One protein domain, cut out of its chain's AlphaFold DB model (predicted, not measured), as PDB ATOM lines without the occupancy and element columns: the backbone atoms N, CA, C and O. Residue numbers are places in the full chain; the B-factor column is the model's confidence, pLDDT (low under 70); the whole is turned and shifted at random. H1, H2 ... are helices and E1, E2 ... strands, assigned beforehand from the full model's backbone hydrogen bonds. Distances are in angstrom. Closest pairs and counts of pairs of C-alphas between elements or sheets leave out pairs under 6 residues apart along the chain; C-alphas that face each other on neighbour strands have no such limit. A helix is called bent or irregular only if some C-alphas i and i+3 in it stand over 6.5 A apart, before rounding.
ATOM      1  N   PHE A  35     -20.297 -15.413 -21.257       86.19
ATOM      2  CA  PHE A  35     -21.576 -16.086 -21.325       86.19
ATOM      3  C   PHE A  35     -22.056 -16.025 -22.769       86.19
ATOM      4  O   PHE A  35     -22.114 -14.949 -23.362       86.19
ATOM      5  N   LYS A  36     -22.409 -17.175 -23.332       87.31
ATOM      6  CA  LYS A  36     -23.002 -17.283 -24.667       87.31
ATOM      7  C   LYS A  36     -24.267 -18.116 -24.626       87.31
ATOM      8  O   LYS A  36     -24.425 -18.980 -23.773       87.31
ATOM      9  N   ASN A  37     -25.140 -17.913 -25.595       84.69
ATOM     10  CA  ASN A  37     -26.203 -18.854 -25.913       84.69
ATOM     11  C   ASN A  37     -26.030 -19.293 -27.373       84.69
ATOM     12  O   ASN A  37     -25.550 -18.514 -28.195       84.69
ATOM     13  N   ILE A  38     -26.379 -20.540 -27.687       76.44
ATOM     14  CA  ILE A  38     -26.409 -21.032 -29.066       76.44
ATOM     15  C   ILE A  38     -27.861 -20.954 -29.532       76.44
ATOM     16  O   ILE A  38     -28.641 -21.880 -29.319       76.44
ATOM     17  N   LEU A  39     -28.218 -19.836 -30.160       71.56
ATOM     18  CA  LEU A  39     -29.515 -19.681 -30.808       71.56
ATOM     19  C   LEU A  39     -29.444 -20.274 -32.218       71.56
ATOM     20  O   LEU A  39     -28.538 -19.948 -32.984       71.56
ATOM     21  N   GLN A  40     -30.392 -21.144 -32.563       61.31
ATOM     22  CA  GLN A  40     -30.591 -21.575 -33.946       61.31
ATOM     23  C   GLN A  40     -31.389 -20.487 -34.673       61.31
ATOM     24  O   GLN A  40     -32.515 -20.206 -34.277       61.31
ATOM     25  N   ASP A  41     -30.783 -19.877 -35.695       58.72
ATOM     26  CA  ASP A  41     -31.393 -18.931 -36.642       58.72
ATOM     27  C   ASP A  41     -32.264 -17.815 -36.033       58.72
ATOM     28  O   ASP A  41     -33.491 -17.894 -35.974       58.72
ATOM     29  N   LEU A  42     -31.634 -16.682 -35.708       57.34
ATOM     30  CA  LEU A  42     -32.336 -15.400 -35.734       57.34
ATOM     31  C   LEU A  42     -32.196 -14.807 -37.139       57.34
ATOM     32  O   LEU A  42     -31.113 -14.408 -37.556       57.34
ATOM     33  N   SER A  43     -33.310 -14.701 -37.861       55.59
ATOM     34  CA  SER A  43     -33.413 -14.080 -39.192       55.59
ATOM     35  C   SER A  43     -33.231 -12.552 -39.197       55.59
ATOM     36  O   SER A  43     -33.530 -11.890 -40.190       55.59
ATOM     37  N   SER A  44     -32.725 -11.973 -38.106       54.41
ATOM     38  CA  SER A  44     -32.475 -10.542 -37.959       54.41
ATOM     39  C   SER A  44     -31.118 -10.319 -37.289       54.41
ATOM     40  O   SER A  44     -30.874 -10.901 -36.227       54.41
ATOM     41  N   PRO A  45     -30.239  -9.463 -37.846       49.34
ATOM     42  CA  PRO A  45     -29.068  -8.995 -37.132       49.34
ATOM     43  C   PRO A  45     -29.562  -8.037 -36.049       49.34
ATOM     44  O   PRO A  45     -29.690  -6.834 -36.270       49.34
ATOM     45  N   ASN A  46     -29.888  -8.566 -34.874       54.47
ATOM     46  CA  ASN A  46     -30.126  -7.717 -33.720       54.47
ATOM     47  C   ASN A  46     -28.775  -7.111 -33.321       54.47
ATOM     48  O   ASN A  46     -27.986  -7.723 -32.607       54.47
ATOM     49  N   THR A  47     -28.480  -5.914 -33.832       51.16
ATOM     50  CA  THR A  47     -27.426  -5.052 -33.297       51.16
ATOM     51  C   THR A  47     -27.845  -4.632 -31.898       51.16
ATOM     52  O   THR A  47     -28.564  -3.648 -31.716       51.16
ATOM     53  N   PHE A  48     -27.439  -5.411 -30.902       60.03
ATOM     54  CA  PHE A  48     -27.478  -4.967 -29.521       60.03
ATOM     55  C   PHE A  48     -26.387  -3.911 -29.340       60.03
ATOM     56  O   PHE A  48     -25.243  -4.114 -29.742       60.03
ATOM     57  N   ASN A  49     -26.751  -2.762 -28.775       57.19
ATOM     58  CA  ASN A  49     -25.756  -1.804 -28.302       57.19
ATOM     59  C   ASN A  49     -25.009  -2.420 -27.111       57.19
ATOM     60  O   ASN A  49     -25.590  -3.233 -26.395       57.19
ATOM     61  N   ASP A  50     -23.769  -2.004 -26.854       61.19
ATOM     62  CA  ASP A  50     -23.068  -2.382 -25.624       61.19
ATOM     63  C   ASP A  50     -23.898  -1.949 -24.402       61.19
ATOM     64  O   ASP A  50     -24.063  -0.759 -24.109       61.19
ATOM     65  N   VAL A  51     -24.474  -2.928 -23.702       65.19
ATOM     66  CA  VAL A  51     -25.300  -2.721 -22.511       65.19
ATOM     67  C   VAL A  51     -24.478  -3.081 -21.277       65.19
ATOM     68  O   VAL A  51     -24.233  -4.248 -21.001       65.19
ATOM     69  N   ASN A  52     -24.115  -2.070 -20.484       68.38
ATOM     70  CA  ASN A  52     -23.434  -2.247 -19.190       68.38
ATOM     71  C   ASN A  52     -24.399  -2.335 -17.987       68.38
ATOM     72  O   ASN A  52     -23.966  -2.243 -16.841       68.38
ATOM     73  N   ASP A  53     -25.708  -2.469 -18.223       80.25
ATOM     74  CA  ASP A  53     -26.741  -2.502 -17.179       80.25
ATOM     75  C   ASP A  53     -27.341  -3.906 -17.049       80.25
ATOM     76  O   ASP A  53     -27.952  -4.420 -17.989       80.25
ATOM     77  N   TYR A  54     -27.197  -4.509 -15.867       79.50
ATOM     78  CA  TYR A  54     -27.686  -5.853 -15.557       79.50
ATOM     79  C   TYR A  54     -29.186  -6.026 -15.835       79.50
ATOM     80  O   TYR A  54     -29.595  -7.058 -16.367       79.50
ATOM     81  N   ASN A  55     -30.011  -5.017 -15.539       82.88
ATOM     82  CA  ASN A  55     -31.458  -5.125 -15.746       82.88
ATOM     83  C   ASN A  55     -31.802  -5.200 -17.236       82.88
ATOM     84  O   ASN A  55     -32.608  -6.028 -17.648       82.88
ATOM     85  N   LYS A  56     -31.113  -4.402 -18.055       82.38
ATOM     86  CA  LYS A  56     -31.278  -4.419 -19.514       82.38
ATOM     87  C   LYS A  56     -30.786  -5.727 -20.136       82.38
ATOM     88  O   LYS A  56     -31.360  -6.183 -21.121       82.38
ATOM     89  N   ILE A  57     -29.752  -6.351 -19.560       82.06
ATOM     90  CA  ILE A  57     -29.313  -7.698 -19.962       82.06
ATOM     91  C   ILE A  57     -30.436  -8.709 -19.694       82.06
ATOM     92  O   ILE A  57     -30.773  -9.479 -20.587       82.06
ATOM     93  N   LEU A  58     -31.059  -8.687 -18.510       84.69
ATOM     94  CA  LEU A  58     -32.164  -9.600 -18.189       84.69
ATOM     95  C   LEU A  58     -33.390  -9.405 -19.090       84.69
ATOM     96  O   LEU A  58     -33.955 -10.411 -19.523       84.69
ATOM     97  N   GLU A  59     -33.766  -8.156 -19.381       84.19
ATOM     98  CA  GLU A  59     -34.846  -7.816 -20.324       84.19
ATOM     99  C   GLU A  59     -34.545  -8.370 -21.722       84.19
ATOM    100  O   GLU A  59     -35.376  -9.046 -22.319       84.19
ATOM    101  N   THR A  60     -33.311  -8.192 -22.203       81.69
ATOM    102  CA  THR A  60     -32.885  -8.719 -23.509       81.69
ATOM    103  C   THR A  60     -32.951 -10.249 -23.556       81.69
ATOM    104  O   THR A  60     -33.337 -10.829 -24.570       81.69
ATOM    105  N   LEU A  61     -32.592 -10.927 -22.459       85.06
ATOM    106  CA  LEU A  61     -32.725 -12.381 -22.360       85.06
ATOM    107  C   LEU A  61     -34.199 -12.826 -22.375       85.06
ATOM    108  O   LEU A  61     -34.487 -13.865 -22.964       85.06
ATOM    109  N   ASP A  62     -35.124 -12.060 -21.777       85.88
ATOM    110  CA  ASP A  62     -36.571 -12.337 -21.861       85.88
ATOM    111  C   ASP A  62     -37.098 -12.167 -23.288       85.88
ATOM    112  O   ASP A  62     -37.786 -13.055 -23.791       85.88
ATOM    113  N   ASP A  63     -36.729 -11.072 -23.960       84.31
ATOM    114  CA  ASP A  63     -37.149 -10.781 -25.337       84.31
ATOM    115  C   ASP A  63     -36.694 -11.867 -26.321       84.31
ATOM    116  O   ASP A  63     -37.403 -12.212 -27.270       84.31
ATOM    117  N   LEU A  64     -35.511 -12.437 -26.080       80.94
ATOM    118  CA  LEU A  64     -34.951 -13.539 -26.861       80.94
ATOM    119  C   LEU A  64     -35.423 -14.925 -26.393       80.94
ATOM    120  O   LEU A  64     -35.015 -15.928 -26.979       80.94
ATOM    121  N   ASN A  65     -36.266 -14.997 -25.358       84.88
ATOM    122  CA  ASN A  65     -36.726 -16.236 -24.732       84.88
ATOM    123  C   ASN A  65     -35.562 -17.170 -24.324       84.88
ATOM    124  O   ASN A  65     -35.611 -18.390 -24.504       84.88
ATOM    125  N   ILE A  66     -34.488 -16.584 -23.787       86.56
ATOM    126  CA  ILE A  66     -33.291 -17.287 -23.323       86.56
ATOM    127  C   ILE A  66     -33.422 -17.579 -21.828       86.56
ATOM    128  O   ILE A  66     -33.349 -16.683 -20.988       86.56
ATOM    129  N   SER A  67     -33.554 -18.859 -21.483       88.25
ATOM    130  CA  SER A  67     -33.654 -19.315 -20.091       88.25
ATOM    131  C   SER A  67     -32.308 -19.664 -19.445       88.25
ATOM    132  O   SER A  67     -32.218 -19.724 -18.217       88.25
ATOM    133  N   TYR A  68     -31.259 -19.877 -20.244       89.62
ATOM    134  CA  TYR A  68     -29.930 -20.244 -19.757       89.62
ATOM    135  C   TYR A  68     -28.805 -19.691 -20.634       89.62
ATOM    136  O   TYR A  68     -28.976 -19.419 -21.824       89.62
ATOM    137  N   LEU A  69     -27.621 -19.579 -20.045       90.31
ATOM    138  CA  LEU A  69     -26.379 -19.210 -20.710       90.31
ATOM    139  C   LEU A  69     -25.327 -20.299 -20.500       90.31
ATOM    140  O   LEU A  69     -25.384 -21.079 -19.552       90.31
ATOM    141  N   LEU A  70     -24.360 -20.349 -21.404       90.00
ATOM    142  CA  LEU A  70     -23.213 -21.240 -21.362       90.00
ATOM    143  C   LEU A  70     -21.953 -20.429 -21.085       90.00
ATOM    144  O   LEU A  70     -21.691 -19.423 -21.744       90.00
ATOM    145  N   THR A  71     -21.154 -20.909 -20.144       87.75
ATOM    146  CA  THR A  71     -19.771 -20.447 -19.947       87.75
ATOM    147  C   THR A  71     -18.863 -20.903 -21.091       87.75
ATOM    148  O   THR A  71     -19.267 -21.714 -21.935       87.75
ATOM    149  N   GLN A  72     -17.608 -20.441 -21.117       83.81
ATOM    150  CA  GLN A  72     -16.647 -20.905 -22.119       83.81
ATOM    151  C   GLN A  72     -16.363 -22.405 -21.967       83.81
ATOM    152  O   GLN A  72     -16.250 -23.118 -22.963       83.81
ATOM    153  N   ASN A  73     -16.353 -22.899 -20.725       83.38
ATOM    154  CA  ASN A  73     -16.188 -24.317 -20.399       83.38
ATOM    155  C   ASN A  73     -17.472 -25.157 -20.563       83.38
ATOM    156  O   ASN A  73     -17.487 -26.336 -20.213       83.38
ATOM    157  N   GLY A  74     -18.567 -24.566 -21.054       85.50
ATOM    158  CA  GLY A  74     -19.821 -25.277 -21.320       85.50
ATOM    159  C   GLY A  74     -20.687 -25.557 -20.088       85.50
ATOM    160  O   GLY A  74     -21.667 -26.291 -20.193       85.50
ATOM    161  N   ARG A  75     -20.378 -24.973 -18.920       87.56
ATOM    162  CA  ARG A  75     -21.300 -24.991 -17.770       87.56
ATOM    163  C   ARG A  75     -22.549 -24.182 -18.092       87.56
ATOM    164  O   ARG A  75     -22.426 -23.066 -18.598       87.56
ATOM    165  N   ILE A  76     -23.702 -24.746 -17.756       89.88
ATOM    166  CA  ILE A  76     -25.014 -24.117 -17.894       89.88
ATOM    167  C   ILE A  76     -25.263 -23.235 -16.671       89.88
ATOM    168  O   ILE A  76     -25.060 -23.677 -15.543       89.88
ATOM    169  N   ILE A  77     -25.700 -22.004 -16.913       89.25
ATOM    170  CA  ILE A  77     -26.104 -21.037 -15.895       89.25
ATOM    171  C   ILE A  77     -27.538 -20.644 -16.200       89.25
ATOM    172  O   ILE A  77     -27.824 -20.105 -17.272       89.25
ATOM    173  N   GLU A  78     -28.443 -20.933 -15.274       90.44
ATOM    174  CA  GLU A  78     -29.823 -20.485 -15.391       90.44
ATOM    175  C   GLU A  78     -29.887 -18.966 -15.253       90.44
ATOM    176  O   GLU A  78     -29.113 -18.351 -14.519       90.44
ATOM    177  N   LYS A  79     -30.842 -18.342 -15.944       87.75
ATOM    178  CA  LYS A  79     -31.031 -16.888 -15.900       87.75
ATOM    179  C   LYS A  79     -31.117 -16.334 -14.467       87.75
ATOM    180  O   LYS A  79     -30.588 -15.256 -14.204       87.75
ATOM    181  N   ASN A  80     -31.754 -17.066 -13.551       87.12
ATOM    182  CA  ASN A  80     -31.931 -16.645 -12.157       87.12
ATOM    183  C   ASN A  80     -30.612 -16.611 -11.368       87.12
ATOM    184  O   ASN A  80     -30.468 -15.783 -10.472       87.12
ATOM    185  N   ASP A  81     -29.641 -17.443 -11.744       87.31
ATOM    186  CA  ASP A  81     -28.348 -17.570 -11.061       87.31
ATOM    187  C   ASP A  81     -27.283 -16.615 -11.634       87.31
ATOM    188  O   ASP A  81     -26.163 -16.524 -11.124       87.31
ATOM    189  N   LEU A  82     -27.615 -15.874 -12.700       87.06
ATOM    190  CA  LEU A  82     -26.683 -14.985 -13.395       87.06
ATOM    191  C   LEU A  82     -26.129 -13.889 -12.473       87.06
ATOM    192  O   LEU A  82     -24.953 -13.537 -12.582       87.06
ATOM    193  N   HIS A  83     -26.945 -13.358 -11.555       85.38
ATOM    194  CA  HIS A  83     -26.513 -12.309 -10.630       85.38
ATOM    195  C   HIS A  83     -25.378 -12.784  -9.721       85.38
ATOM    196  O   HIS A  83     -24.317 -12.155  -9.662       85.38
ATOM    197  N   ASP A  84     -25.591 -13.926  -9.071       86.12
ATOM    198  CA  ASP A  84     -24.628 -14.537  -8.160       86.12
ATOM    199  C   ASP A  84     -23.351 -14.906  -8.918       86.12
ATOM    200  O   ASP A  84     -22.232 -14.687  -8.442       86.12
ATOM    201  N   TRP A  85     -23.501 -15.366 -10.163       84.44
ATOM    202  CA  TRP A  85     -22.368 -15.685 -11.018       84.44
ATOM    203  C   TRP A  85     -21.569 -14.461 -11.468       84.44
ATOM    204  O   TRP A  85     -20.357 -14.578 -11.637       84.44
ATOM    205  N   ILE A  86     -22.195 -13.290 -11.647       81.56
ATOM    206  CA  ILE A  86     -21.528 -12.010 -11.963       81.56
ATOM    207  C   ILE A  86     -20.894 -11.369 -10.717       81.56
ATOM    208  O   ILE A  86     -19.910 -10.635 -10.834       81.56
ATOM    209  N   GLN A  87     -21.335 -11.703  -9.508       81.94
ATOM    210  CA  GLN A  87     -20.687 -11.218  -8.284       81.94
ATOM    211  C   GLN A  87     -19.548 -12.122  -7.787       81.94
ATOM    212  O   GLN A  87     -18.619 -11.636  -7.143       81.94
ATOM    213  N   ASN A  88     -19.554 -13.413  -8.129       80.12
ATOM    214  CA  ASN A  88     -18.553 -14.366  -7.642       80.12
ATOM    215  C   ASN A  88     -17.180 -14.256  -8.344       80.12
ATOM    216  O   ASN A  88     -17.020 -14.667  -9.491       80.12
ATOM    217  N   ASN A  89     -16.154 -13.795  -7.623       71.69
ATOM    218  CA  ASN A  89     -14.794 -13.575  -8.140       71.69
ATOM    219  C   ASN A  89     -13.950 -14.829  -8.421       71.69
ATOM    220  O   ASN A  89     -12.865 -14.691  -8.981       71.69
ATOM    221  N   GLU A  90     -14.419 -16.031  -8.091       78.81
ATOM    222  CA  GLU A  90     -13.623 -17.261  -8.223       78.81
ATOM    223  C   GLU A  90     -13.710 -17.922  -9.615       78.81
ATOM    224  O   GLU A  90     -12.947 -18.836  -9.914       78.81
ATOM    225  N   ASN A  91     -14.589 -17.439 -10.500       75.75
ATOM    226  CA  ASN A  91     -14.934 -18.102 -11.768       75.75
ATOM    227  C   ASN A  91     -14.364 -17.402 -13.020       75.75
ATOM    228  O   ASN A  91     -15.099 -17.163 -13.979       75.75
ATOM    229  N   LEU A  92     -13.085 -17.015 -13.016       85.81
ATOM    230  CA  LEU A  92     -12.444 -16.437 -14.207       85.81
ATOM    231  C   LEU A  92     -12.081 -17.523 -15.228       85.81
ATOM    232  O   LEU A  92     -11.460 -18.529 -14.890       85.81
TER     233      LEU A  92
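AT A GLANCE: This is residues 35 to 92 of the 379 residues of an uncharacterized protein of Rhizophagus irregularis (strain DAOM 181602 / DAOM 197198 / MUCL 43194) (UniProt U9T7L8). A small two-stranded hairpin, E1 and E2, joins two short helices, H1 before it and H2 after it, while the long loop of residues 35 to 53 swings wide to one end. The printed part has 58 residues, under half in named elements, in the order H1, E1, E2, H2; the sheet is antiparallel and the class mixed. It is only just compact, close to loose, with a radius of gyration of the C-alphas of 12.1 A, and elongated, spanning 36 by 24 by 18 A.

IN THESE COORDINATES: E1 is residues 68 to 70, 7.0 A, and E2 residues 76 to 78, 6.5 A. H1, residues 54 to 63, runs 14.5 A from C-alpha 54 at (-27.686, -5.853, -15.557). H2, residues 79 to 87, runs 14.0 A to C-alpha 87 at (-20.687, -11.218, -8.284); it is irregular, C-alphas 80 and 83 being 7.1 A apart.

HOW THE PARTS SIT: In the hairpin of E1 and E2, at 151 degrees, N 69 and O 77 are 2.8 A apart, within hydrogen-bond range. The closest C-alphas of E1 and H2, Tyr 68 and Lys 79, are 5.2 A apart. H1 and H2 are close but not clearly touching, their closest C-alphas, Leu 58 and Lys 79, 7.7 A apart; they run opposite ways at a shallow tilt of 22 degrees. H1 and E2 are apart. Every O i to N i+4 pair is within hydrogen-bond range in H1, 3 of 5 in H2.

THE WHOLE: The C-alphas farthest apart, Ser 43 and Glu 90, are 36.9 A apart. The printed part has no cut, and the three links are tight. Residues 40 to 52 have pLDDT under 70.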